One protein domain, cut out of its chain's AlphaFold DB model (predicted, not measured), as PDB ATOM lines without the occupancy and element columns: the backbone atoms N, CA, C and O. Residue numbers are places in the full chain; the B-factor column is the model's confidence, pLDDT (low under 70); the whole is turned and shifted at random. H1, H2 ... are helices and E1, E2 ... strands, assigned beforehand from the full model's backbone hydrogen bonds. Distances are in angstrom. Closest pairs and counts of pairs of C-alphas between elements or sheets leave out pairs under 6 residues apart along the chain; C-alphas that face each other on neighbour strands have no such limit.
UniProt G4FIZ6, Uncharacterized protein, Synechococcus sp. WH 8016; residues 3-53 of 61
ATOM      1  N   PHE A   3      31.219 -10.617  -1.395       88.12
ATOM      2  CA  PHE A   3      32.332 -10.310  -2.287       88.12
ATOM      3  C   PHE A   3      33.380 -11.423  -2.267       88.12
ATOM      4  O   PHE A   3      33.419 -12.255  -1.366       88.12
ATOM      5  N   THR A   4      34.239 -11.436  -3.281       88.44
ATOM      6  CA  THR A   4      35.389 -12.338  -3.377       88.44
ATOM      7  C   THR A   4      36.680 -11.533  -3.290       88.44
ATOM      8  O   THR A   4      36.704 -10.333  -3.579       88.44
ATOM      9  N   LEU A   5      37.762 -12.186  -2.873       84.75
ATOM     10  CA  LEU A   5      39.095 -11.594  -2.855       84.75
ATOM     11  C   LEU A   5      39.993 -12.329  -3.855       84.75
ATOM     12  O   LEU A   5      39.982 -13.563  -3.869       84.75
ATOM     13  N   PRO A   6      40.780 -11.608  -4.675       84.12
ATOM     14  CA  PRO A   6      41.769 -12.236  -5.545       84.12
ATOM     15  C   PRO A   6      42.742 -13.105  -4.737       84.12
ATOM     16  O   PRO A   6      43.285 -12.643  -3.732       84.12
ATOM     17  N   GLY A   7      42.959 -14.347  -5.171       85.00
ATOM     18  CA  GLY A   7      43.782 -15.343  -4.477       85.00
ATOM     19  C   GLY A   7      43.035 -16.203  -3.448       85.00
ATOM     20  O   GLY A   7      43.645 -17.101  -2.868       85.00
ATOM     21  N   PHE A   8      41.739 -15.955  -3.218       83.50
ATOM     22  CA  PHE A   8      40.874 -16.761  -2.346       83.50
ATOM     23  C   PHE A   8      39.529 -17.063  -3.010       83.50
ATOM     24  O   PHE A   8      38.468 -16.891  -2.419       83.50
ATOM     25  N   GLU A   9      39.558 -17.525  -4.255       83.75
ATOM     26  CA  GLU A   9      38.367 -17.753  -5.080       83.75
ATOM     27  C   GLU A   9      37.457 -18.865  -4.537       83.75
ATOM     28  O   GLU A   9      36.275 -18.910  -4.864       83.75
ATOM     29  N   SER A  10      37.994 -19.748  -3.686       87.44
ATOM     30  CA  SER A  10      37.222 -20.773  -2.973       87.44
ATOM     31  C   SER A  10      36.431 -20.230  -1.778       87.44
ATOM     32  O   SER A  10      35.632 -20.967  -1.208       87.44
ATOM     33  N   TRP A  11      36.631 -18.963  -1.403       88.94
ATOM     34  CA  TRP A  11      35.961 -18.321  -0.278       88.94
ATOM     35  C   TRP A  11      35.047 -17.195  -0.749       88.94
ATOM     36  O   TRP A  11      35.418 -16.330  -1.546       88.94
ATOM     37  N   ASN A  12      33.840 -17.183  -0.203       91.94
ATOM     38  CA  ASN A  12      32.911 -16.079  -0.326       91.94
ATOM     39  C   ASN A  12      32.928 -15.268   0.968       91.94
ATOM     40  O   ASN A  12      32.791 -15.832   2.049       91.94
ATOM     41  N   PHE A  13      33.101 -13.957   0.871       92.19
ATOM     42  CA  PHE A  13      33.190 -13.090   2.036       92.19
ATOM     43  C   PHE A  13      31.937 -12.252   2.175       92.19
ATOM     44  O   PHE A  13      31.375 -11.773   1.188       92.19
ATOM     45  N   GLN A  14      31.541 -11.998   3.412       91.50
ATOM     46  CA  GLN A  14      30.504 -11.027   3.710       91.50
ATOM     47  C   GLN A  14      30.818 -10.261   4.982       91.50
ATOM     48  O   GLN A  14      31.489 -10.752   5.883       91.50
ATOM     49  N   ILE A  15      30.311  -9.035   5.042       89.31
ATOM     50  CA  ILE A  15      30.343  -8.225   6.253       89.31
ATOM     51  C   ILE A  15      28.941  -8.237   6.849       89.31
ATOM     52  O   ILE A  15      27.975  -7.871   6.169       89.31
ATOM     53  N   VAL A  16      28.841  -8.652   8.107       89.81
ATOM     54  CA  VAL A  16      27.589  -8.729   8.861       89.81
ATOM     55  C   VAL A  16      27.688  -7.895  10.131       89.81
ATOM     56  O   VAL A  16      28.753  -7.762  10.733       89.81
ATOM     57  N   PHE A  17      26.564  -7.312  10.532       87.69
ATOM     58  CA  PHE A  17      26.435  -6.653  11.825       87.69
ATOM     59  C   PHE A  17      25.780  -7.613  12.809       87.69
ATOM     60  O   PHE A  17      24.676  -8.098  12.562       87.69
ATOM     61  N   TYR A  18      26.440  -7.843  13.940       85.81
ATOM     62  CA  TYR A  18      25.872  -8.563  15.070       85.81
ATOM     63  C   TYR A  18      25.756  -7.603  16.256       85.81
ATOM     64  O   TYR A  18      26.732  -7.307  16.948       85.81
ATOM     65  N   GLY A  19      24.561  -7.035  16.442       86.56
ATOM     66  CA  GLY A  19      24.351  -5.928  17.375       86.56
ATOM     67  C   GLY A  19      25.159  -4.693  16.962       86.56
ATOM     68  O   GLY A  19      24.916  -4.118  15.904       86.56
ATOM     69  N   SER A  20      26.121  -4.293  17.797       84.06
ATOM     70  CA  SER A  20      27.048  -3.180  17.536       84.06
ATOM     71  C   SER A  20      28.398  -3.616  16.950       84.06
ATOM     72  O   SER A  20      29.261  -2.770  16.724       84.06
ATOM     73  N   ILE A  21      28.599  -4.917  16.718       87.06
ATOM     74  CA  ILE A  21      29.874  -5.482  16.270       87.06
ATOM     75  C   ILE A  21      29.834  -5.704  14.760       87.06
ATOM     76  O   ILE A  21      28.892  -6.300  14.235       87.06
ATOM     77  N   LEU A  22      30.878  -5.245  14.069       88.06
ATOM     78  CA  LEU A  22      31.096  -5.534  12.658       88.06
ATOM     79  C   LEU A  22      31.898  -6.830  12.533       88.06
ATOM     80  O   LEU A  22      32.971  -6.947  13.116       88.06
ATOM     81  N   ILE A  23      31.394  -7.799  11.779       89.38
ATOM     82  CA  ILE A  23      32.029  -9.106  11.602       89.38
ATOM     83  C   ILE A  23      32.291  -9.326  10.114       89.38
ATOM     84  O   ILE A  23      31.414  -9.103   9.281       89.38
ATOM     85  N   LEU A  24      33.502  -9.766   9.788       90.44
ATOM     86  CA  LEU A  24      33.845 -10.334   8.493       90.44
ATOM     87  C   LEU A  24      33.699 -11.850   8.576       90.44
ATOM     88  O   LEU A  24      34.374 -12.492   9.379       90.44
ATOM     89  N   GLU A  25      32.863 -12.408   7.714       92.06
ATOM     90  CA  GLU A  25      32.704 -13.845   7.552       92.06
ATOM     91  C   GLU A  25      33.332 -14.300   6.239       92.06
ATOM     92  O   GLU A  25      33.209 -13.624   5.215       92.06
ATOM     93  N   ALA A  26      33.989 -15.455   6.273       92.44
ATOM     94  CA  ALA A  26      34.463 -16.182   5.107       92.44
ATOM     95  C   ALA A  26      33.756 -17.539   5.068       92.44
ATOM     96  O   ALA A  26      33.826 -18.314   6.020       92.44
ATOM     97  N   ILE A  27      33.064 -17.811   3.968       92.00
ATOM     98  CA  ILE A  27      32.216 -18.983   3.773       92.00
ATOM     99  C   ILE A  27      32.784 -19.809   2.625       92.00
ATOM    100  O   ILE A  27      33.056 -19.277   1.545       92.00
ATOM    101  N   ARG A  28      32.933 -21.111   2.846       91.12
ATOM    102  CA  ARG A  28      33.325 -22.089   1.828       91.12
ATOM    103  C   ARG A  28      32.573 -23.384   2.077       91.12
ATOM    104  O   ARG A  28      32.780 -24.023   3.102       91.12
ATOM    105  N   ASP A  29      31.723 -23.773   1.135       88.12
ATOM    106  CA  ASP A  29      30.867 -24.958   1.238       88.12
ATOM    107  C   ASP A  29      30.048 -24.981   2.549       88.12
ATOM    108  O   ASP A  29      29.079 -24.235   2.675       88.12
ATOM    109  N   SER A  30      30.429 -25.814   3.525       85.81
ATOM    110  CA  SER A  30      29.812 -25.921   4.859       85.81
ATOM    111  C   SER A  30      30.626 -25.266   5.982       85.81
ATOM    112  O   SER A  30      30.229 -25.319   7.146       85.81
ATOM    113  N   GLU A  31      31.767 -24.665   5.655       87.00
ATOM    114  CA  GLU A  31      32.663 -23.999   6.592       87.00
ATOM    115  C   GLU A  31      32.366 -22.497   6.634       87.00
ATOM    116  O   GLU A  31      32.191 -21.842   5.605       87.00
ATOM    117  N   THR A  32      32.310 -21.937   7.841       90.12
ATOM    118  CA  THR A  32      32.189 -20.493   8.062       90.12
ATOM    119  C   THR A  32      33.189 -20.068   9.120       90.12
ATOM    120  O   THR A  32      33.174 -20.565  10.244       90.12
ATOM    121  N   LEU A  33      34.063 -19.145   8.740       89.31
ATOM    122  CA  LEU A  33      35.043 -18.510   9.608       89.31
ATOM    123  C   LEU A  33      34.620 -17.065   9.841       89.31
ATOM    124  O   LEU A  33      34.087 -16.430   8.934       89.31
ATOM    125  N   SER A  34      34.878 -16.530  11.031       89.62
ATOM    126  CA  SER A  34      34.479 -15.170  11.385       89.62
ATOM    127  C   SER A  34      35.555 -14.438  12.179       89.62
ATOM    128  O   SER A  34      36.233 -15.003  13.042       89.62
ATOM    129  N   THR A  35      35.705 -13.146  11.900       88.31
ATOM    130  CA  THR A  35      36.531 -12.238  12.699       88.31
ATOM    131  C   THR A  35      35.841 -10.899  12.890       88.31
ATOM    132  O   THR A  35      35.101 -10.438  12.021       88.31
ATOM    133  N   VAL A  36      36.077 -10.269  14.038       88.00
ATOM    134  CA  VAL A  36      35.568  -8.927  14.323       88.00
ATOM    135  C   VAL A  36      36.410  -7.905  13.567       88.00
ATOM    136  O   VAL A  36      37.632  -7.898  13.683       88.00
ATOM    137  N   LEU A  37      35.750  -7.020  12.831       85.88
ATOM    138  CA  LEU A  37      36.359  -5.837  12.243       85.88
ATOM    139  C   LEU A  37      36.253  -4.676  13.233       85.88
ATOM    140  O   LEU A  37      35.147  -4.292  13.624       85.88
ATOM    141  N   GLN A  38      37.382  -4.089  13.620       82.00
ATOM    142  CA  GLN A  38      37.365  -2.815  14.327       82.00
ATOM    143  C   GLN A  38      37.145  -1.674  13.321       82.00
ATOM    144  O   GLN A  38      37.630  -1.734  12.185       82.00
ATOM    145  N   PRO A  39      36.436  -0.599  13.707       65.75
ATOM    146  CA  PRO A  39      36.407   0.615  12.905       65.75
ATOM    147  C   PRO A  39      37.854   1.077  12.690       65.75
ATOM    148  O   PRO A  39      38.563   1.280  13.669       65.75
ATOM    149  N   MET A  40      38.266   1.238  11.427       72.69
ATOM    150  CA  MET A  40      39.635   1.520  10.936       72.69
ATOM    151  C   MET A  40      40.479   0.314  10.487       72.69
ATOM    152  O   MET A  40      41.541   0.534   9.903       72.69
ATOM    153  N   ASP A  41      40.022  -0.926  10.663       70.75
ATOM    154  CA  ASP A  41      40.741  -2.079  10.117       70.75
ATOM    155  C   ASP A  41      40.652  -2.144   8.586       70.75
ATOM    156  O   ASP A  41      39.590  -1.964   7.982       70.75
ATOM    157  N   ASP A  42      41.777  -2.468   7.944       79.00
ATOM    158  CA  ASP A  42      41.785  -2.838   6.531       79.00
ATOM    159  C   ASP A  42      41.147  -4.224   6.377       79.00
ATOM    160  O   ASP A  42      41.735  -5.251   6.734       79.00
ATOM    161  N   THR A  43      39.943  -4.250   5.806       77.31
ATOM    162  CA  THR A  43      39.169  -5.470   5.564       77.31
ATOM    163  C   THR A  43      39.962  -6.523   4.790       77.31
ATOM    164  O   THR A  43      39.802  -7.714   5.051       77.31
ATOM    165  N   ARG A  44      40.856  -6.123   3.873       79.31
ATOM    166  CA  ARG A  44      41.691  -7.080   3.131       79.31
ATOM    167  C   ARG A  44      42.682  -7.755   4.063       79.31
ATOM    168  O   ARG A  44      42.790  -8.978   4.059       79.31
ATOM    169  N   LYS A  45      43.378  -6.976   4.892       82.69
ATOM    170  CA  LYS A  45      44.338  -7.509   5.865       82.69
ATOM    171  C   LYS A  45      43.652  -8.442   6.868       82.69
ATOM    172  O   LYS A  45      44.197  -9.503   7.163       82.69
ATOM    173  N   ALA A  46      42.454  -8.084   7.329       80.81
ATOM    174  CA  ALA A  46      41.645  -8.933   8.202       80.81
ATOM    175  C   ALA A  46      41.237 -10.250   7.519       80.81
ATOM    176  O   ALA A  46      41.375 -11.311   8.121       80.81
ATOM    177  N   ALA A  47      40.827 -10.211   6.247       82.75
ATOM    178  CA  ALA A  47      40.492 -11.409   5.479       82.75
ATOM    179  C   ALA A  47      41.693 -12.351   5.292       82.75
ATOM    180  O   ALA A  47      41.579 -13.555   5.521       82.75
ATOM    181  N   HIS A  48      42.861 -11.803   4.938       83.62
ATOM    182  CA  HIS A  48      44.104 -12.577   4.865       83.62
ATOM    183  C   HIS A  48      44.445 -13.217   6.217       83.62
ATOM    184  O   HIS A  48      44.835 -14.379   6.261       83.62
ATOM    185  N   GLY A  49      44.288 -12.473   7.317       82.88
ATOM    186  CA  GLY A  49      44.486 -12.992   8.670       82.88
ATOM    187  C   GLY A  49      43.525 -14.132   9.006       82.88
ATOM    188  O   GLY A  49      43.971 -15.183   9.456       82.88
ATOM    189  N   LEU A  50      42.233 -13.954   8.715       84.00
ATOM    190  CA  LEU A  50      41.184 -14.942   8.969       84.00
ATOM    191  C   LEU A  50      41.448 -16.271   8.249       84.00
ATOM    192  O   LEU A  50      41.223 -17.330   8.825       84.00
ATOM    193  N   ILE A  51      41.956 -16.226   7.016       82.25
ATOM    194  CA  ILE A  51      42.262 -17.441   6.249       82.25
ATOM    195  C   ILE A  51      43.581 -18.078   6.685       82.25
ATOM    196  O   ILE A  51      43.669 -19.299   6.800       82.25
ATOM    197  N   ASN A  52      44.616 -17.273   6.933       81.56
ATOM    198  CA  ASN A  52      45.930 -17.791   7.323       81.56
ATOM    199  C   ASN A  52      45.952 -18.319   8.761       81.56
ATOM    200  O   ASN A  52      46.796 -19.140   9.118       81.56
ATOM    201  N   THR A  53      45.070 -17.815   9.617       78.88
ATOM    202  CA  THR A  53      44.968 -18.207  11.020       78.88
ATOM    203  C   THR A  53      43.488 -18.271  11.383       78.88
ATOM    204  O   THR A  53      42.960 -17.328  11.977       78.88
TER     205      THR A  53
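Overview. This is residues 3 to 53 of the 61 residues of an uncharacterized protein of Synechococcus sp. WH 8016 (UniProt G4FIZ6). A strongly twisted sheet of three strands has one helix, H1, slantwise over one face; the other face is bare. The printed part has 51 residues with E1, E2, E3, then H1, of mixed class, in two layers, helix on sheet. The sheet, order E1, E2, E3, is a meander, each strand the antiparallel neighbour of the one before. The whole is compact, radius of gyration of the C-alphas 10.4 A, spanning 29 by 21 by 20 A.

Along the chain. From first to last C-alpha, E1, residues 12 to 18, beginning at (32.911, -16.079, -0.326), measures 18.5 A; E2, residues 21 to 28, 22.3 A; E3, residues 31 to 37, 19.4 A; H1, residues 43 to 52, ending at (45.930, -17.791, 7.323), 14.2 A.

Arrangement. In hairpin E1 and E2, N 14 and O 25 are within hydrogen-bond range, 2.9 A; in hairpin E2 and E3, N 26 and O 33, 2.8 A. H1, with every O i to N i+4 pair within range, is on the sheet, height 8.6 A, over E2 and E3, 49 degrees to E2 on the local plane; it is only just not over E1, where 2 C-alphas fall. The closest C-alphas of E3 and H1, Thr 35 and Leu 50, are 6.5 A apart.

Size, cuts and confidence. The printed part has no cut, and its three links are tight. The farthest C-alphas, Gly 7 and Gly 19, are 30.7 A apart. Residue 39 has pLDDT under 70.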